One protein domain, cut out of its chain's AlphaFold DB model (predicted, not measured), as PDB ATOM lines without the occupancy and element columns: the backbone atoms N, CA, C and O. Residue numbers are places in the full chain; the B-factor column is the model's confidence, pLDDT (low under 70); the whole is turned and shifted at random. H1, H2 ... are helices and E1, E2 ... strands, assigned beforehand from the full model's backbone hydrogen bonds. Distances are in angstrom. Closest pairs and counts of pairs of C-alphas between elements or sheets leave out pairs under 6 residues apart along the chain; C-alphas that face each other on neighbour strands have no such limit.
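What this domain is: This is residues 102 to 163 and 189 to 278 of the 309 residues of the protein "DUF4255 domain-containing protein" of Streptomyces luteoverticillatus (UniProt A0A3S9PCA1). A twisted sheet of five strands curls round helix H1, and the longer helix H2 packs on the same face, making two layers. H4 only grazes the sheet, and little H3 lies far from the middle. The printed part has 152 residues, with four named helices and five named strands in the order H1 E1 E2 E3 H2 H3 E4 H4 E5; the class is mixed, helices and strands. The mixed sheet runs E1 E2 E3 E5 E4. The whole is compact, with a radius of gyration of the C-alphas of 16.0 A, and spans 52 by 34 by 24 A.

Where its parts are: H1, residues 102 to 116, starts with C-alpha 102 at (136.220, 168.739, 210.666). E1 is residues 125 to 127, E2 145 to 155, 30.3 A long, and E3 190 to 201, 34.9 A. H2, residues 205 to 221, is 24.3 A long. H3 is residues 231 to 234, E4 240 to 244, H4 251 to 260. E5, residues 268 to 277, ends with C-alpha 277 at (143.319, 162.938, 215.561).

How they stand to each other: E1 and E2 are parallel, with N 127 and O 146 2.9 A apart. The other neighbours are antiparallel: E2 and E3 (N 147 and O 199, 2.9 A), E3 and E5 (N 194 and O 273, 2.8 A), E5 and E4 (N 272 and O 243, 2.8 A). E3, H2, H3 and E4 form a split strand-helix-strand unit, two strands running the same way with E5 between them, its crossover right-handed. H1 and H2 touch, about perpendicular but only just at 70.1 degrees; C-alphas 116 and 218 are closest, 4.9 A. Every O i to N i+4 pair is within hydrogen-bond range in H1, H2 and H4; H3 is too short for one.

The domain as a whole: Residues 164 to 188 are not printed; C-alphas 163 and 189 are 10.4 A apart across this cut. The link E1 to E2 is long. Residues 131 to 142, 249 to 254 and 258 to 265 have pLDDT under 70.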
ATOM      1  N   ILE A 102     136.295 167.895 211.869       92.38
ATOM      2  CA  ILE A 102     136.220 168.739 210.666       92.38
ATOM      3  C   ILE A 102     135.586 170.098 210.997       92.38
ATOM      4  O   ILE A 102     136.075 171.132 210.564       92.38
ATOM      5  N   GLN A 103     134.565 170.125 211.852       93.12
ATOM      6  CA  GLN A 103     133.889 171.351 212.271       93.12
ATOM      7  C   GLN A 103     134.815 172.279 213.066       93.12
ATOM      8  O   GLN A 103     134.662 173.500 212.996       93.12
ATOM      9  N   LEU A 104     135.780 171.724 213.810       93.44
ATOM     10  CA  LEU A 104     136.814 172.516 214.484       93.44
ATOM     11  C   LEU A 104     137.696 173.243 213.462       93.44
ATOM     12  O   LEU A 104     137.983 174.428 213.637       93.44
ATOM     13  N   VAL A 105     138.070 172.555 212.381       96.62
ATOM     14  CA  VAL A 105     138.842 173.137 211.276       96.62
ATOM     15  C   VAL A 105     138.019 174.169 210.516       96.62
ATOM     16  O   VAL A 105     138.503 175.276 210.304       96.62
ATOM     17  N   ASP A 106     136.764 173.870 210.179       96.19
ATOM     18  CA  ASP A 106     135.877 174.802 209.478       96.19
ATOM     19  C   ASP A 106     135.688 176.101 210.280       96.19
ATOM     20  O   ASP A 106     135.756 177.206 209.734       96.19
ATOM     21  N   HIS A 107     135.508 175.992 211.601       95.69
ATOM     22  CA  HIS A 107     135.408 177.154 212.477       95.69
ATOM     23  C   HIS A 107     136.718 177.956 212.522       95.69
ATOM     24  O   HIS A 107     136.687 179.187 212.446       95.69
ATOM     25  N   ALA A 108     137.867 177.280 212.623       96.62
ATOM     26  CA  ALA A 108     139.176 177.928 212.644       96.62
ATOM     27  C   ALA A 108     139.505 178.619 211.311       96.62
ATOM     28  O   ALA A 108     139.935 179.771 211.315       96.62
ATOM     29  N   LEU A 109     139.225 177.975 210.173       97.00
ATOM     30  CA  LEU A 109     139.368 178.573 208.846       97.00
ATOM     31  C   LEU A 109     138.466 179.795 208.690       97.00
ATOM     32  O   LEU A 109     138.929 180.843 208.249       97.00
ATOM     33  N   LYS A 110     137.198 179.709 209.109       96.19
ATOM     34  CA  LYS A 110     136.276 180.852 209.075       96.19
ATOM     35  C   LYS A 110     136.793 182.027 209.907       96.19
ATOM     36  O   LYS A 110     136.703 183.171 209.465       96.19
ATOM     37  N   ALA A 111     137.319 181.757 211.101       95.56
ATOM     38  CA  ALA A 111     137.907 182.783 211.957       95.56
ATOM     39  C   ALA A 111     139.152 183.407 211.311       95.56
ATOM     40  O   ALA A 111     139.263 184.631 211.273       95.56
ATOM     41  N   ARG A 112     140.037 182.583 210.737       95.94
ATOM     42  CA  ARG A 112     141.249 183.049 210.058       95.94
ATOM     43  C   ARG A 112     140.931 183.903 208.831       95.94
ATOM     44  O   ARG A 112     141.474 184.989 208.700       95.94
ATOM     45  N   ILE A 113     139.982 183.474 208.000       95.94
ATOM     46  CA  ILE A 113     139.499 184.229 206.833       95.94
ATOM     47  C   ILE A 113     138.985 185.613 207.243       95.94
ATOM     48  O   ILE A 113     139.304 186.599 206.590       95.94
ATOM     49  N   ARG A 114     138.224 185.715 208.340       95.31
ATOM     50  CA  ARG A 114     137.751 187.016 208.845       95.31
ATOM     51  C   ARG A 114     138.865 187.909 209.368       95.31
ATOM     52  O   ARG A 114     138.748 189.121 209.269       95.31
ATOM     53  N   GLN A 115     139.893 187.319 209.968       93.94
ATOM     54  CA  GLN A 115     141.033 188.056 210.498       93.94
ATOM     55  C   GLN A 115     141.939 188.586 209.382       93.94
ATOM     56  O   GLN A 115     142.453 189.698 209.487       93.94
ATOM     57  N   ASP A 116     142.158 187.777 208.348       93.50
ATOM     58  CA  ASP A 116     143.113 188.076 207.283       93.50
ATOM     59  C   ASP A 116     142.525 188.954 206.175       93.50
ATOM     60  O   ASP A 116     143.273 189.638 205.481       93.50
ATOM     61  N   MET A 117     141.201 188.954 206.005       93.00
ATOM     62  CA  MET A 117     140.529 189.767 204.997       93.00
ATOM     63  C   MET A 117     140.537 191.246 205.397       93.00
ATOM     64  O   MET A 117     139.840 191.641 206.331       93.00
ATOM     65  N   THR A 118     141.289 192.075 204.667       91.12
ATOM     66  CA  THR A 118     141.386 193.519 204.943       91.12
ATOM     67  C   THR A 118     140.623 194.374 203.940       91.12
ATOM     68  O   THR A 118     140.184 195.471 204.279       91.12
ATOM     69  N   CYS A 119     140.425 193.872 202.720       86.88
ATOM     70  CA  CYS A 119     139.755 194.605 201.652       86.88
ATOM     71  C   CYS A 119     138.218 194.621 201.746       86.88
ATOM     72  O   CYS A 119     137.586 195.347 200.983       86.88
ATOM     73  N   LEU A 120     137.614 193.842 202.653       87.69
ATOM     74  CA  LEU A 120     136.160 193.736 202.840       87.69
ATOM     75  C   LEU A 120     135.712 194.225 204.226       87.69
ATOM     76  O   LEU A 120     136.491 194.175 205.180       87.69
ATOM     77  N   PRO A 121     134.442 194.649 204.384       86.12
ATOM     78  CA  PRO A 121     133.863 194.893 205.703       86.12
ATOM     79  C   PRO A 121     133.810 193.595 206.528       86.12
ATOM     80  O   PRO A 121     133.655 192.524 205.950       86.12
ATOM     81  N   PRO A 122     133.846 193.659 207.872       83.25
ATOM     82  CA  PRO A 122     133.943 192.475 208.740       83.25
ATOM     83  C   PRO A 122     132.766 191.487 208.624       83.25
ATOM     84  O   PRO A 122     132.923 190.301 208.924       83.25
ATOM     85  N   ASP A 123     131.606 191.953 208.156       84.88
ATOM     86  CA  ASP A 123     130.369 191.170 208.042       84.88
ATOM     87  C   ASP A 123     130.164 190.535 206.654       84.88
ATOM     88  O   ASP A 123     129.045 190.169 206.286       84.88
ATOM     89  N   PHE A 124     131.232 190.378 205.868       90.25
ATOM     90  CA  PHE A 124     131.157 189.700 204.573       90.25
ATOM     91  C   PHE A 124     130.715 188.232 204.692       90.25
ATOM     92  O   PHE A 124     130.885 187.553 205.714       90.25
ATOM     93  N   THR A 125     130.146 187.716 203.602       91.12
ATOM     94  CA  THR A 125     129.594 186.359 203.577       91.12
ATOM     95  C   THR A 125     130.702 185.326 203.395       91.12
ATOM     96  O   THR A 125     131.471 185.386 202.438       91.12
ATOM     97  N   ILE A 126     130.740 184.331 204.286       92.94
ATOM     98  CA  ILE A 126     131.583 183.136 204.152       92.94
ATOM     99  C   ILE A 126     130.668 181.919 204.054       92.94
ATOM    100  O   ILE A 126     129.877 181.669 204.970       92.94
ATOM    101  N   THR A 127     130.785 181.156 202.969       90.56
ATOM    102  CA  THR A 127     129.983 179.955 202.708       90.56
ATOM    103  C   THR A 127     130.864 178.722 202.578       90.56
ATOM    104  O   THR A 127     131.939 178.788 201.996       90.56
ATOM    105  N   PHE A 128     130.388 177.587 203.091       91.00
ATOM    106  CA  PHE A 128     131.049 176.283 202.949       91.00
ATOM    107  C   PHE A 128     130.393 175.393 201.879       91.00
ATOM    108  O   PHE A 128     130.639 174.192 201.795       91.00
ATOM    109  N   GLN A 129     129.491 175.970 201.083       81.88
ATOM    110  CA  GLN A 129     128.819 175.258 200.001       81.88
ATOM    111  C   GLN A 129     129.744 175.107 198.785       81.88
ATOM    112  O   GLN A 129     130.551 176.004 198.524       81.88
ATOM    113  N   PRO A 130     129.619 174.004 198.022       72.44
ATOM    114  CA  PRO A 130     130.343 173.851 196.769       72.44
ATOM    115  C   PRO A 130     130.005 174.983 195.787       72.44
ATOM    116  O   PRO A 130     128.861 175.450 195.766       72.44
ATOM    117  N   PRO A 131     130.964 175.388 194.939       66.62
ATOM    118  CA  PRO A 131     130.670 176.252 193.801       66.62
ATOM    119  C   PRO A 131     129.764 175.515 192.791       66.62
ATOM    120  O   PRO A 131     129.855 174.294 192.660       66.62
ATOM    121  N   GLY A 132     128.885 176.232 192.079       64.25
ATOM    122  CA  GLY A 132     128.135 175.664 190.949       64.25
ATOM    123  C   GLY A 132     126.812 174.951 191.269       64.25
ATOM    124  O   GLY A 132     126.422 174.021 190.565       64.25
ATOM    125  N   ARG A 133     126.068 175.373 192.299       54.38
ATOM    126  CA  ARG A 133     124.642 175.013 192.433       54.38
ATOM    127  C   ARG A 133     123.782 176.257 192.541       54.38
ATOM    128  O   ARG A 133     124.210 177.253 193.113       54.38
ATOM    129  N   GLU A 134     122.543 176.123 192.074       51.88
ATOM    130  CA  GLU A 134     121.441 177.101 192.032       51.88
ATOM    131  C   GLU A 134     121.220 177.967 193.296       51.88
ATOM    132  O   GLU A 134     120.489 178.949 193.224       51.88
ATOM    133  N   ASN A 135     121.898 177.667 194.415       49.03
ATOM    134  CA  ASN A 135     121.776 178.321 195.720       49.03
ATOM    135  C   ASN A 135     123.131 178.684 196.385       49.03
ATOM    136  O   ASN A 135     123.186 178.891 197.600       49.03
ATOM    137  N   GLY A 136     124.249 178.721 195.652       55.69
ATOM    138  CA  GLY A 136     125.510 179.230 196.197       55.69
ATOM    139  C   GLY A 136     125.389 180.731 196.465       55.69
ATOM    140  O   GLY A 136     125.470 181.509 195.524       55.69
ATOM    141  N   LEU A 137     125.206 181.138 197.729       49.44
ATOM    142  CA  LEU A 137     124.973 182.534 198.164       49.44
ATOM    143  C   LEU A 137     125.939 183.584 197.563       49.44
ATOM    144  O   LEU A 137     125.610 184.762 197.556       49.44
ATOM    145  N   GLY A 138     127.115 183.185 197.061       53.94
ATOM    146  CA  GLY A 138     128.057 184.074 196.368       53.94
ATOM    147  C   GLY A 138     127.806 184.253 194.861       53.94
ATOM    148  O   GLY A 138     128.057 185.332 194.338       53.94
ATOM    149  N   GLU A 139     127.281 183.241 194.161       55.25
ATOM    150  CA  GLU A 139     127.090 183.265 192.697       55.25
ATOM    151  C   GLU A 139     125.834 184.048 192.292       55.25
ATOM    152  O   GLU A 139     125.806 184.716 191.261       55.25
ATOM    153  N   THR A 140     124.787 184.003 193.121       55.62
ATOM    154  CA  THR A 140     123.462 184.558 192.794       55.62
ATOM    155  C   THR A 140     123.226 185.981 193.303       55.62
ATOM    156  O   THR A 140     122.283 186.628 192.849       55.62
ATOM    157  N   SER A 141     124.055 186.493 194.221       58.19
ATOM    158  CA  SER A 141     123.773 187.759 194.921       58.19
ATOM    159  C   SER A 141     124.557 188.975 194.425       58.19
ATOM    160  O   SER A 141     124.289 190.077 194.898       58.19
ATOM    161  N   GLY A 142     125.498 188.823 193.480       64.31
ATOM    162  CA  GLY A 142     126.338 189.944 193.027       64.31
ATOM    163  C   GLY A 142     127.098 190.621 194.176       64.31
ATOM    164  O   GLY A 142     127.398 191.807 194.110       64.31
ATOM    165  N   SER A 143     127.346 189.880 195.258       78.19
ATOM    166  CA  SER A 143     127.934 190.357 196.505       78.19
ATOM    167  C   SER A 143     129.320 189.767 196.706       78.19
ATOM    168  O   SER A 143     129.584 188.642 196.283       78.19
ATOM    169  N   GLU A 144     130.171 190.490 197.424       88.06
ATOM    170  CA  GLU A 144     131.494 190.015 197.824       88.06
ATOM    171  C   GLU A 144     131.360 188.881 198.854       88.06
ATOM    172  O   GLU A 144     130.845 189.071 199.962       88.06
ATOM    173  N   ALA A 145     131.786 187.674 198.477       89.88
ATOM    174  CA  ALA A 145     131.683 186.489 199.319       89.88
ATOM    175  C   ALA A 145     132.886 185.558 199.151       89.88
ATOM    176  O   ALA A 145     133.442 185.408 198.063       89.88
ATOM    177  N   VAL A 146     133.255 184.876 200.235       92.06
ATOM    178  CA  VAL A 146     134.298 183.844 200.232       92.06
ATOM    179  C   VAL A 146     133.649 182.467 200.321       92.06
ATOM    180  O   VAL A 146     132.904 182.173 201.258       92.06
ATOM    181  N   GLY A 147     133.925 181.618 199.335       91.06
ATOM    182  CA  GLY A 147     133.541 180.208 199.340       91.06
ATOM    183  C   GLY A 147     134.679 179.342 199.864       91.06
ATOM    184  O   GLY A 147     135.823 179.557 199.484       91.06
ATOM    185  N   VAL A 148     134.382 178.366 200.716       93.94
ATOM    186  CA  VAL A 148     135.358 177.430 201.288       93.94
ATOM    187  C   VAL A 148     134.836 176.012 201.104       93.94
ATOM    188  O   VAL A 148     133.942 175.574 201.818       93.94
ATOM    189  N   TYR A 149     135.369 175.282 200.134       90.62
ATOM    190  CA  TYR A 149     134.856 173.966 199.773       90.62
ATOM    191  C   TYR A 149     135.856 172.856 200.102       90.62
ATOM    192  O   TYR A 149     136.937 172.814 199.525       90.62
ATOM    193  N   LEU A 150     135.485 171.941 201.003       92.81
ATOM    194  CA  LEU A 150     136.253 170.730 201.304       92.81
ATOM    195  C   LEU A 150     136.047 169.701 200.186       92.81
ATOM    196  O   LEU A 150     134.950 169.156 200.052       92.81
ATOM    197  N   TYR A 151     137.087 169.436 199.391       89.00
ATOM    198  CA  TYR A 151     136.988 168.550 198.225       89.00
ATOM    199  C   TYR A 151     137.669 167.190 198.423       89.00
ATOM    200  O   TYR A 151     137.342 166.243 197.711       89.00
ATOM    201  N   ASP A 152     138.603 167.073 199.369       90.06
ATOM    202  CA  ASP A 152     139.345 165.835 199.620       90.06
ATOM    203  C   ASP A 152     139.709 165.690 201.106       90.06
ATOM    204  O   ASP A 152     140.047 166.664 201.781       90.06
ATOM    205  N   ILE A 153     139.614 164.458 201.617       92.88
ATOM    206  CA  ILE A 153     139.885 164.087 203.013       92.88
ATOM    207  C   ILE A 153     140.732 162.820 203.001       92.88
ATOM    208  O   ILE A 153     140.294 161.783 202.498       92.88
ATOM    209  N   ARG A 154     141.931 162.880 203.583       91.25
ATOM    210  CA  ARG A 154     142.876 161.754 203.603       91.25
ATOM    211  C   ARG A 154     143.566 161.610 204.945       91.25
ATOM    212  O   ARG A 154     143.623 162.550 205.727       91.25
ATOM    213  N   GLU A 155     144.128 160.436 205.203       90.81
ATOM    214  CA  GLU A 155     145.139 160.274 206.249       90.81
ATOM    215  C   GLU A 155     146.505 160.696 205.689       90.81
ATOM    216  O   GLU A 155     146.865 160.332 204.569       90.81
ATOM    217  N   ASP A 156     147.279 161.447 206.468       91.25
ATOM    218  CA  ASP A 156     148.677 161.736 206.163       91.25
ATOM    219  C   ASP A 156     149.542 160.533 206.566       91.25
ATOM    220  O   ASP A 156     149.943 160.370 207.723       91.25
ATOM    221  N   LEU A 157     149.796 159.657 205.591       88.88
ATOM    222  CA  LEU A 157     150.553 158.424 205.796       88.88
ATOM    223  C   LEU A 157     152.041 158.667 206.068       88.88
ATOM    224  O   LEU A 157     152.655 157.847 206.746       88.88
ATOM    225  N   ASP A 158     152.607 159.793 205.624       88.06
ATOM    226  CA  ASP A 158     154.014 160.129 205.884       88.06
ATOM    227  C   ASP A 158     154.245 160.438 207.372       88.06
ATOM    228  O   ASP A 158     155.331 160.224 207.911       88.06
ATOM    229  N   ARG A 159     153.197 160.912 208.058       87.62
ATOM    230  CA  ARG A 159     153.188 161.176 209.505       87.62
ATOM    231  C   ARG A 159     152.682 160.001 210.328       87.62
ATOM    232  O   ARG A 159     152.666 160.087 211.559       87.62
ATOM    233  N   ARG A 160     152.257 158.910 209.685       85.00
ATOM    234  CA  ARG A 160     151.690 157.765 210.389       85.00
ATOM    235  C   ARG A 160     152.775 157.054 211.181       85.00
ATOM    236  O   ARG A 160     153.694 156.447 210.637       85.00
ATOM    237  N   GLN A 161     152.612 157.074 212.493       81.94
ATOM    238  CA  GLN A 161     153.442 156.304 213.403       81.94
ATOM    239  C   GLN A 161     152.764 154.971 213.725       81.94
ATOM    240  O   GLN A 161     151.539 154.861 213.758       81.94
ATOM    241  N   THR A 162     153.577 153.942 213.957       79.88
ATOM    242  CA  THR A 162     153.123 152.640 214.461       79.88
ATOM    243  C   THR A 162     153.733 152.416 215.833       79.88
ATOM    244  O   THR A 162     154.866 152.823 216.081       79.88
ATOM    245  N   GLY A 163     152.998 151.754 216.720       77.06
ATOM    246  CA  GLY A 163     153.470 151.419 218.053       77.06
ATOM    247  C   GLY A 163     152.432 151.776 219.092       77.06
ATOM    248  O   GLY A 163     151.237 151.767 218.824       77.06
ATOM    249  N   PRO A 189     148.867 159.254 217.657       84.12
ATOM    250  CA  PRO A 189     147.963 160.127 216.925       84.12
ATOM    251  C   PRO A 189     148.123 159.942 215.420       84.12
ATOM    252  O   PRO A 189     149.237 159.828 214.898       84.12
ATOM    253  N   ARG A 190     146.992 159.912 214.723       89.69
ATOM    254  CA  ARG A 190     146.963 159.962 213.260       89.69
ATOM    255  C   ARG A 190     146.793 161.407 212.825       89.69
ATOM    256  O   ARG A 190     146.454 162.265 213.632       89.69
ATOM    257  N   TYR A 191     147.015 161.667 211.547       92.75
ATOM    258  CA  TYR A 191     146.861 162.998 210.975       92.75
ATOM    259  C   TYR A 191     145.892 162.923 209.809       92.75
ATOM    260  O   TYR A 191     146.064 162.092 208.919       92.75
ATOM    261  N   ALA A 192     144.868 163.771 209.820       93.75
ATOM    262  CA  ALA A 192     143.975 163.950 208.690       93.75
ATOM    263  C   ALA A 192     144.449 165.154 207.885       93.75
ATOM    264  O   ALA A 192     144.691 166.222 208.443       93.75
ATOM    265  N   ARG A 193     144.564 164.974 206.575       94.56
ATOM    266  CA  ARG A 193     144.807 166.017 205.592       94.56
ATOM    267  C   ARG A 193     143.471 166.379 204.948       94.56
ATOM    268  O   ARG A 193     142.844 165.538 204.305       94.56
ATOM    269  N   LEU A 194     143.033 167.610 205.171       95.56
ATOM    270  CA  LEU A 194     141.794 168.182 204.660       95.56
ATOM    271  C   LEU A 194     142.150 169.208 203.588       95.56
ATOM    272  O   LEU A 194     142.824 170.195 203.887       95.56
ATOM    273  N   SER A 195     141.721 168.973 202.353       93.81
ATOM    274  CA  SER A 195     142.043 169.848 201.227       93.81
ATOM    275  C   SER A 195     140.825 170.687 200.851       93.81
ATOM    276  O   SER A 195     139.770 170.161 200.481       93.81
ATOM    277  N   TYR A 196     140.979 172.003 200.955       94.00
ATOM    278  CA  TYR A 196     139.950 173.004 200.721       94.00
ATOM    279  C   TYR A 196     140.274 173.848 199.489       94.00
ATOM    280  O   TYR A 196     141.413 174.251 199.264       94.00
ATOM    281  N   LEU A 197     139.239 174.202 198.737       91.00
ATOM    282  CA  LEU A 197     139.289 175.250 197.728       91.00
ATOM    283  C   LEU A 197     138.638 176.505 198.278       91.00
ATOM    284  O   LEU A 197     137.453 176.502 198.617       91.00
ATOM    285  N   VAL A 198     139.418 177.578 198.343       93.25
ATOM    286  CA  VAL A 198     138.937 178.891 198.758       93.25
ATOM    287  C   VAL A 198     138.717 179.745 197.515       93.25
ATOM    288  O   VAL A 198     139.645 179.987 196.750       93.25
ATOM    289  N   ALA A 199     137.474 180.165 197.302       90.38
ATOM    290  CA  ALA A 199     137.016 180.929 196.147       90.38
ATOM    291  C   ALA A 199     136.609 182.344 196.561       90.38
ATOM    292  O   ALA A 199     136.033 182.531 197.634       90.38
ATOM    293  N   ALA A 200     136.836 183.320 195.684       90.81
ATOM    294  CA  ALA A 200     136.326 184.678 195.849       90.81
ATOM    295  C   ALA A 200     135.240 184.968 194.811       90.81
ATOM    296  O   ALA A 200     135.470 184.857 193.607       90.81
ATOM    297  N   TRP A 201     134.067 185.365 195.293       87.50
ATOM    298  CA  TRP A 201     132.959 185.858 194.485       87.50
ATOM    299  C   TRP A 201     132.897 187.368 194.637       87.50
ATOM    300  O   TRP A 201     132.845 187.865 195.758       87.50
ATOM    301  N   ALA A 202     132.918 188.086 193.521       87.62
ATOM    302  CA  ALA A 202     132.792 189.534 193.487       87.62
ATOM    303  C   ALA A 202     132.174 189.976 192.148       87.62
ATOM    304  O   ALA A 202     132.253 189.226 191.170       87.62
ATOM    305  N   PRO A 203     131.595 191.189 192.069       84.75
ATOM    306  CA  PRO A 203     131.091 191.752 190.812       84.75
ATOM    307  C   PRO A 203     132.170 191.937 189.740       84.75
ATOM    308  O   PRO A 203     131.868 191.918 188.549       84.75
ATOM    309  N   ASP A 204     133.415 192.151 190.171       86.75
ATOM    310  CA  ASP A 204     134.559 192.438 189.316       86.75
ATOM    311  C   ASP A 204     135.737 191.503 189.630       86.75
ATOM    312  O   ASP A 204     136.008 191.166 190.786       86.75
ATOM    313  N   ALA A 205     136.461 191.097 188.583       87.94
ATOM    314  CA  ALA A 205     137.572 190.157 188.703       87.94
ATOM    315  C   ALA A 205     138.750 190.729 189.505       87.94
ATOM    316  O   ALA A 205     139.416 189.984 190.219       87.94
ATOM    317  N   LEU A 206     139.016 192.036 189.425       91.88
ATOM    318  CA  LEU A 206     140.104 192.667 190.170       91.88
ATOM    319  C   LEU A 206     139.804 192.688 191.672       91.88
ATOM    320  O   LEU A 206     140.711 192.466 192.471       91.88
ATOM    321  N   ILE A 207     138.538 192.878 192.057       91.44
ATOM    322  CA  ILE A 207     138.108 192.752 193.457       91.44
ATOM    323  C   ILE A 207     138.322 191.316 193.941       91.44
ATOM    324  O   ILE A 207     138.947 191.111 194.982       91.44
ATOM    325  N   ALA A 208     137.897 190.318 193.159       91.25
ATOM    326  CA  ALA A 208     138.133 188.913 193.497       91.25
ATOM    327  C   ALA A 208     139.635 188.594 193.633       91.25
ATOM    328  O   ALA A 208     140.039 187.882 194.552       91.25
ATOM    329  N   HIS A 209     140.485 189.155 192.765       93.94
ATOM    330  CA  HIS A 209     141.937 189.003 192.869       93.94
ATOM    331  C   HIS A 209     142.505 189.649 194.135       93.94
ATOM    332  O   HIS A 209     143.355 189.040 194.782       93.94
ATOM    333  N   ASN A 210     142.035 190.840 194.515       94.19
ATOM    334  CA  ASN A 210     142.464 191.502 195.748       94.19
ATOM    335  C   ASN A 210     142.070 190.681 196.984       94.19
ATOM    336  O   ASN A 210     142.913 190.444 197.843       94.19
ATOM    337  N   MET A 211     140.839 190.158 197.021       94.94
ATOM    338  CA  MET A 211     140.377 189.262 198.090       94.94
ATOM    339  C   MET A 211     141.263 188.016 198.217       94.94
ATOM    340  O   MET A 211     141.653 187.631 199.319       94.94
ATOM    341  N   LEU A 212     141.601 187.372 197.097       95.38
ATOM    342  CA  LEU A 212     142.482 186.201 197.110       95.38
ATOM    343  C   LEU A 212     143.926 186.560 197.472       95.38
ATOM    344  O   LEU A 212     144.598 185.755 198.109       95.38
ATOM    345  N   GLY A 213     144.397 187.750 197.093       95.62
ATOM    346  CA  GLY A 213     145.702 188.272 197.485       95.62
ATOM    347  C   GLY A 213     145.819 188.436 199.000       95.62
ATOM    348  O   GLY A 213     146.770 187.922 199.590       95.62
ATOM    349  N   ASP A 214     144.823 189.068 199.627       95.75
ATOM    350  CA  ASP A 214     144.733 189.226 201.084       95.75
ATOM    351  C   ASP A 214     144.742 187.867 201.791       95.75
ATOM    352  O   ASP A 214     145.546 187.636 202.695       95.75
ATOM    353  N   LEU A 215     143.906 186.930 201.330       95.81
ATOM    354  CA  LEU A 215     143.830 185.583 201.897       95.81
ATOM    355  C   LEU A 215     145.130 184.800 201.730       95.81
ATOM    356  O   LEU A 215     145.566 184.128 202.662       95.81
ATOM    357  N   LEU A 216     145.770 184.884 200.562       95.38
ATOM    358  CA  LEU A 216     147.033 184.199 200.308       95.38
ATOM    359  C   LEU A 216     148.140 184.730 201.226       95.38
ATOM    360  O   LEU A 216     148.854 183.937 201.837       95.38
ATOM    361  N   VAL A 217     148.266 186.054 201.359       95.31
ATOM    362  CA  VAL A 217     149.233 186.685 202.273       95.31
ATOM    363  C   VAL A 217     148.912 186.345 203.730       95.31
ATOM    364  O   VAL A 217     149.823 186.064 204.510       95.31
ATOM    365  N   GLY A 218     147.630 186.345 204.094       95.25
ATOM    366  CA  GLY A 218     147.142 185.988 205.419       95.25
ATOM    367  C   GLY A 218     147.490 184.556 205.813       95.25
ATOM    368  O   GLY A 218     148.163 184.335 206.820       95.25
ATOM    369  N   PHE A 219     147.125 183.578 204.983       95.81
ATOM    370  CA  PHE A 219     147.444 182.170 205.220       95.81
ATOM    371  C   PHE A 219     148.947 181.889 205.180       95.81
ATOM    372  O   PHE A 219     149.430 181.082 205.964       95.81
ATOM    373  N   ALA A 220     149.709 182.572 204.323       94.12
ATOM    374  CA  ALA A 220     151.157 182.382 204.241       94.12
ATOM    375  C   ALA A 220     151.926 182.944 205.453       94.12
ATOM    376  O   ALA A 220     153.113 182.651 205.606       94.12
ATOM    377  N   ARG A 221     151.282 183.754 206.307       94.12
ATOM    378  CA  ARG A 221     151.921 184.372 207.479       94.12
ATOM    379  C   ARG A 221     152.290 183.348 208.551       94.12
ATOM    380  O   ARG A 221     153.374 183.447 209.117       94.12
ATOM    381  N   ASP A 222     151.414 182.378 208.800       93.00
ATOM    382  CA  ASP A 222     151.576 181.378 209.855       93.00
ATOM    383  C   ASP A 222     151.381 179.975 209.275       93.00
ATOM    384  O   ASP A 222     150.385 179.693 208.616       93.00
ATOM    385  N   ARG A 223     152.317 179.062 209.557       93.62
ATOM    386  CA  ARG A 223     152.221 177.654 209.117       93.62
ATOM    387  C   ARG A 223     151.316 176.805 210.009       93.62
ATOM    388  O   ARG A 223     151.151 175.612 209.764       93.62
ATOM    389  N   GLU A 224     150.773 177.404 211.060       95.94
ATOM    390  CA  GLU A 224     149.905 176.755 212.032       95.94
ATOM    391  C   GLU A 224     148.519 177.390 211.974       95.94
ATOM    392  O   GLU A 224     148.378 178.614 211.969       95.94
ATOM    393  N   LEU A 225     147.488 176.548 211.951       96.56
ATOM    394  CA  LEU A 225     146.108 176.978 212.107       96.56
ATOM    395  C   LEU A 225     145.719 176.788 213.580       96.56
ATOM    396  O   LEU A 225     145.698 175.648 214.049       96.56
ATOM    397  N   PRO A 226     145.392 177.853 214.330       94.69
ATOM    398  CA  PRO A 226     144.971 177.715 215.718       94.69
ATOM    399  C   PRO A 226     143.598 177.036 215.784       94.69
ATOM    400  O   PRO A 226     142.554 177.654 215.574       94.69
ATOM    401  N   VAL A 227     143.611 175.741 216.090       94.00
ATOM    402  CA  VAL A 227     142.423 174.916 216.316       94.00
ATOM    403  C   VAL A 227     142.398 174.527 217.787       94.00
ATOM    404  O   VAL A 227     143.408 174.084 218.323       94.00
ATOM    405  N   ARG A 228     141.243 174.673 218.443       90.94
ATOM    406  CA  ARG A 228     141.047 174.162 219.804       90.94
ATOM    407  C   ARG A 228     140.947 172.641 219.738       90.94
ATOM    408  O   ARG A 228     139.900 172.118 219.355       90.94
ATOM    409  N   LEU A 229     142.046 171.961 220.035       89.19
ATOM    410  CA  LEU A 229     142.111 170.510 219.977       89.19
ATOM    411  C   LEU A 229     141.454 169.898 221.228       89.19
ATOM    412  O   LEU A 229     141.284 170.567 222.245       89.19
ATOM    413  N   PRO A 230     141.042 168.624 221.173       84.69
ATOM    414  CA  PRO A 230     140.703 167.867 222.372       84.69
ATOM    415  C   PRO A 230     141.853 167.893 223.397       84.69
ATOM    416  O   PRO A 230     143.015 167.837 222.977       84.69
ATOM    417  N   PRO A 231     141.562 167.919 224.715       81.94
ATOM    418  CA  PRO A 231     142.580 168.011 225.764       81.94
ATOM    419  C   PRO A 231     143.698 166.972 225.638       81.94
ATOM    420  O   PRO A 231     144.859 167.274 225.875       81.94
ATOM    421  N   GLU A 232     143.375 165.756 225.199       78.75
ATOM    422  CA  GLU A 232     144.342 164.669 225.039       78.75
ATOM    423  C   GLU A 232     145.392 164.965 223.959       78.75
ATOM    424  O   GLU A 232     146.526 164.504 224.063       78.75
ATOM    425  N   LEU A 233     145.016 165.715 222.919       82.50
ATOM    426  CA  LEU A 233     145.928 166.158 221.863       82.50
ATOM    427  C   LEU A 233     146.646 167.459 222.249       82.50
ATOM    428  O   LEU A 233     147.806 167.632 221.877       82.50
ATOM    429  N   GLU A 234     145.996 168.342 223.018       84.38
ATOM    430  CA  GLU A 234     146.629 169.545 223.582       84.38
ATOM    431  C   GLU A 234     147.750 169.182 224.571       84.38
ATOM    432  O   GLU A 234     148.837 169.750 224.502       84.38
ATOM    433  N   GLU A 235     147.538 168.178 225.431       82.31
ATOM    434  CA  GLU A 235     148.549 167.633 226.358       82.31
ATOM    435  C   GLU A 235     149.792 167.087 225.637       82.31
ATOM    436  O   GLU A 235     150.878 167.040 226.215       82.31
ATOM    437  N   MET A 236     149.639 166.654 224.382       81.00
ATOM    438  CA  MET A 236     150.734 166.171 223.538       81.00
ATOM    439  C   MET A 236     151.480 167.301 222.811       81.00
ATOM    440  O   MET A 236     152.389 167.006 222.035       81.00
ATOM    441  N   GLU A 237     151.099 168.564 223.036       87.12
ATOM    442  CA  GLU A 237     151.667 169.753 222.383       87.12
ATOM    443  C   GLU A 237     151.618 169.667 220.844       87.12
ATOM    444  O   GLU A 237     152.496 170.163 220.136       87.12
ATOM    445  N   LEU A 238     150.593 168.999 220.304       88.44
ATOM    446  CA  LEU A 238     150.412 168.854 218.862       88.44
ATOM    447  C   LEU A 238     149.732 170.090 218.277       88.44
ATOM    448  O   LEU A 238     148.825 170.662 218.877       88.44
ATOM    449  N   THR A 239     150.129 170.462 217.061       92.75
ATOM    450  CA  THR A 239     149.568 171.613 216.345       92.75
ATOM    451  C   THR A 239     148.892 171.193 215.042       92.75
ATOM    452  O   THR A 239     149.208 170.161 214.444       92.75
ATOM    453  N   THR A 240     147.916 171.995 214.608       96.06
ATOM    454  CA  THR A 240     147.290 171.851 213.289       96.06
ATOM    455  C   THR A 240     148.090 172.667 212.284       96.06
ATOM    456  O   THR A 240     148.313 173.858 212.488       96.06
ATOM    457  N   LEU A 241     148.515 172.039 211.192       96.06
ATOM    458  CA  LEU A 241     149.350 172.678 210.177       96.06
ATOM    459  C   LEU A 241     148.498 173.225 209.035       96.06
ATOM    460  O   LEU A 241     147.535 172.581 208.613       96.06
ATOM    461  N   LEU A 242     148.894 174.384 208.522       96.69
ATOM    462  CA  LEU A 242     148.286 175.062 207.385       96.69
ATOM    463  C   LEU A 242     149.291 175.142 206.237       96.69
ATOM    464  O   LEU A 242     150.444 175.530 206.431       96.69
ATOM    465  N   ASP A 243     148.833 174.792 205.043       95.19
ATOM    466  CA  ASP A 243     149.602 174.883 203.810       95.19
ATOM    467  C   ASP A 243     148.743 175.515 202.709       95.19
ATOM    468  O   ASP A 243     147.554 175.215 202.598       95.19
ATOM    469  N   VAL A 244     149.307 176.425 201.913       95.44
ATOM    470  CA  VAL A 244     148.535 177.268 200.984       95.44
ATOM    471  C   VAL A 244     149.231 177.416 199.637       95.44
ATOM    472  O   VAL A 244     150.450 177.520 199.557       95.44
ATOM    473  N   GLY A 245     148.447 177.444 198.558       89.62
ATOM    474  CA  GLY A 245     148.941 177.735 197.209       89.62
ATOM    475  C   GLY A 245     149.697 176.581 196.548       89.62
ATOM    476  O   GLY A 245     150.168 176.725 195.421       89.62
ATOM    477  N   HIS A 246     149.786 175.428 197.208       85.56
ATOM    478  CA  HIS A 246     150.337 174.223 196.608       85.56
ATOM    479  C   HIS A 246     149.338 173.611 195.621       85.56
ATOM    480  O   HIS A 246     148.143 173.542 195.936       85.56
ATOM    481  N   PRO A 247     149.793 173.150 194.438       75.31
ATOM    482  CA  PRO A 247     148.928 172.384 193.554       75.31
ATOM    483  C   PRO A 247     148.428 171.147 194.311       75.31
ATOM    484  O   PRO A 247     149.187 170.573 195.101       75.31
ATOM    485  N   PRO A 248     147.169 170.727 194.109       71.69
ATOM    486  CA  PRO A 248     146.698 169.477 194.678       71.69
ATOM    487  C   PRO A 248     147.643 168.347 194.286       71.69
ATOM    488  O   PRO A 248     148.049 168.243 193.134       71.69
ATOM    489  N   THR A 249     147.959 167.461 195.227       65.38
ATOM    490  CA  THR A 249     148.820 166.295 194.964       65.38
ATOM    491  C   THR A 249     148.297 165.385 193.846       65.38
ATOM    492  O   THR A 249     149.057 164.587 193.305       65.38
ATOM    493  N   GLU A 250     147.016 165.505 193.479       67.06
ATOM    494  CA  GLU A 250     146.408 164.815 192.344       67.06
ATOM    495  C   GLU A 250     145.760 165.817 191.378       67.06
ATOM    496  O   GLU A 250     144.594 166.185 191.531       67.06
ATOM    497  N   ASP A 251     146.494 166.205 190.329       61.88
ATOM    498  CA  ASP A 251     146.022 167.119 189.270       61.88
ATOM    499  C   ASP A 251     144.687 166.675 188.633       61.88
ATOM    500  O   ASP A 251     143.875 167.492 188.181       61.88
ATOM    501  N   ARG A 252     144.419 165.361 188.619       68.31
ATOM    502  CA  ARG A 252     143.196 164.798 188.037       68.31
ATOM    503  C   ARG A 252     141.947 165.131 188.853       68.31
ATOM    504  O   ARG A 252     140.936 165.485 188.257       68.31
ATOM    505  N   ALA A 253     142.009 165.059 190.182       68.62
ATOM    506  CA  ALA A 253     140.849 165.309 191.042       68.62
ATOM    507  C   ALA A 253     140.342 166.752 190.896       68.62
ATOM    508  O   ALA A 253     139.138 166.993 190.827       68.62
ATOM    509  N   LEU A 254     141.272 167.700 190.757       66.44
ATOM    510  CA  LEU A 254     140.942 169.100 190.522       66.44
ATOM    511  C   LEU A 254     140.319 169.314 189.131       66.44
ATOM    512  O   LEU A 254     139.342 170.044 188.998       66.44
ATOM    513  N   THR A 255     140.840 168.646 188.099       70.00
ATOM    514  CA  THR A 255     140.309 168.735 186.725       70.00
ATOM    515  C   THR A 255     138.868 168.211 186.623       70.00
ATOM    516  O   THR A 255     138.020 168.827 185.973       70.00
ATOM    517  N   GLU A 256     138.570 167.095 187.295       72.19
ATOM    518  CA  GLU A 256     137.213 166.533 187.366       72.19
ATOM    519  C   GLU A 256     136.267 167.461 188.145       72.19
ATOM    520  O   GLU A 256     135.129 167.676 187.727       72.19
ATOM    521  N   LEU A 257     136.747 168.083 189.229       72.00
ATOM    522  CA  LEU A 257     135.964 169.056 189.986       72.00
ATOM    523  C   LEU A 257     135.581 170.267 189.126       72.00
ATOM    524  O   LEU A 257     134.412 170.640 189.095       72.00
ATOM    525  N   TRP A 258     136.522 170.842 188.374       66.69
ATOM    526  CA  TRP A 258     136.222 171.950 187.460       66.69
ATOM    527  C   TRP A 258     135.230 171.568 186.365       66.69
ATOM    528  O   TRP A 258     134.402 172.384 185.970       66.69
ATOM    529  N   SER A 259     135.268 170.317 185.913       68.69
ATOM    530  CA  SER A 259     134.292 169.802 184.950       68.69
ATOM    531  C   SER A 259     132.893 169.650 185.568       68.69
ATOM    532  O   SER A 259     131.895 169.803 184.867       68.69
ATOM    533  N   ALA A 260     132.806 169.386 186.877       68.06
ATOM    534  CA  ALA A 260     131.554 169.191 187.614       68.06
ATOM    535  C   ALA A 260     130.905 170.494 188.122       68.06
ATOM    536  O   ALA A 260     129.689 170.536 188.292       68.06
ATOM    537  N   VAL A 261     131.696 171.546 188.356       65.00
ATOM    538  CA  VAL A 261     131.247 172.852 188.888       65.00
ATOM    539  C   VAL A 261     130.518 173.707 187.831       65.00
ATOM    540  O   VAL A 261     129.863 174.693 188.162       65.00
ATOM    541  N   GLY A 262     130.528 173.292 186.563       61.16
ATOM    542  CA  GLY A 262     129.859 174.003 185.475       61.16
ATOM    543  C   GLY A 262     130.716 175.123 184.875       61.16
ATOM    544  O   GLY A 262     131.870 175.325 185.237       61.16
ATOM    545  N   HIS A 263     130.165 175.833 183.888       58.94
ATOM    546  CA  HIS A 263     130.916 176.753 183.021       58.94
ATOM    547  C   HIS A 263     131.395 178.060 183.690       58.94
ATOM    548  O   HIS A 263     132.033 178.874 183.018       58.94
ATOM    549  N   THR A 264     131.119 178.279 184.979       66.94
ATOM    550  CA  THR A 264     131.581 179.464 185.713       66.94
ATOM    551  C   THR A 264     132.960 179.192 186.311       66.94
ATOM    552  O   THR A 264     133.094 178.555 187.354       66.94
ATOM    553  N   LEU A 265     134.011 179.682 185.650       67.12
ATOM    554  CA  LEU A 265     135.358 179.672 186.219       67.12
ATOM    555  C   LEU A 265     135.474 180.779 187.266       67.12
ATOM    556  O   LEU A 265     135.342 181.959 186.947       67.12
ATOM    557  N   VAL A 266     135.758 180.386 188.504       77.75
ATOM    558  CA  VAL A 266     135.988 181.299 189.629       77.75
ATOM    559  C   VAL A 266     137.447 181.168 190.054       77.75
ATOM    560  O   VAL A 266     137.933 180.038 190.167       77.75
ATOM    561  N   PRO A 267     138.176 182.274 190.282       81.75
ATOM    562  CA  PRO A 267     139.539 182.185 190.782       81.75
ATOM    563  C   PRO A 267     139.535 181.574 192.193       81.75
ATOM    564  O   PRO A 267     138.712 181.926 193.043       81.75
ATOM    565  N   THR A 268     140.446 180.630 192.430       88.25
ATOM    566  CA  THR A 268     140.548 179.894 193.697       88.25
ATOM    567  C   THR A 268     141.992 179.735 194.150       88.25
ATOM    568  O   THR A 268     142.925 179.767 193.348       88.25
ATOM    569  N   VAL A 269     142.165 179.528 195.453       91.94
ATOM    570  CA  VAL A 269     143.422 179.110 196.072       91.94
ATOM    571  C   VAL A 269     143.209 177.789 196.809       91.94
ATOM    572  O   VAL A 269     142.201 177.600 197.493       91.94
ATOM    573  N   ASN A 270     144.153 176.864 196.652       92.88
ATOM    574  CA  ASN A 270     144.151 175.605 197.387       92.88
ATOM    575  C   ASN A 270     144.717 175.812 198.797       92.88
ATOM    576  O   ASN A 270     145.775 176.427 198.957       92.88
ATOM    577  N   VAL A 271     144.027 175.273 199.799       95.44
ATOM    578  CA  VAL A 271     144.405 175.334 201.212       95.44
ATOM    579  C   VAL A 271     144.323 173.934 201.794       95.44
ATOM    580  O   VAL A 271     143.272 173.305 201.771       95.44
ATOM    581  N   THR A 272     145.422 173.448 202.349       95.88
ATOM    582  CA  THR A 272     145.484 172.143 202.999       95.88
ATOM    583  C   THR A 272     145.659 172.327 204.497       95.88
ATOM    584  O   THR A 272     146.582 173.004 204.945       95.88
ATOM    585  N   VAL A 273     144.794 171.691 205.282       96.94
ATOM    586  CA  VAL A 273     144.901 171.646 206.740       96.94
ATOM    587  C   VAL A 273     145.266 170.232 207.167       96.94
ATOM    588  O   VAL A 273     144.574 169.279 206.816       96.94
ATOM    589  N   THR A 274     146.346 170.080 207.932       96.19
ATOM    590  CA  THR A 274     146.739 168.793 208.521       96.19
ATOM    591  C   THR A 274     146.501 168.826 210.024       96.19
ATOM    592  O   THR A 274     147.208 169.526 210.745       96.19
ATOM    593  N   ILE A 275     145.509 168.072 210.496       95.56
ATOM    594  CA  ILE A 275     145.041 168.080 211.886       95.56
ATOM    595  C   ILE A 275     145.325 166.732 212.570       95.56
ATOM    596  O   ILE A 275     145.041 165.684 211.978       95.56
ATOM    597  N   PRO A 276     145.881 166.716 213.799       92.69
ATOM    598  CA  PRO A 276     146.003 165.488 214.575       92.69
ATOM    599  C   PRO A 276     144.625 164.956 214.998       92.69
ATOM    600  O   PRO A 276     143.718 165.714 215.335       92.69
ATOM    601  N   LEU A 277     144.483 163.635 215.031       86.81
ATOM    602  CA  LEU A 277     143.319 162.938 215.561       86.81
ATOM    603  C   LEU A 277     143.746 161.800 216.487       86.81
ATOM    604  O   LEU A 277     144.749 161.115 216.262       86.81
ATOM    605  N   LEU A 278     142.932 161.567 217.512       79.00
ATOM    606  CA  LEU A 278     143.049 160.374 218.337       79.00
ATOM    607  C   LEU A 278     142.672 159.162 217.485       79.00
ATOM    608  O   LEU A 278     141.585 159.094 216.916       79.00
TER     609      LEU A 278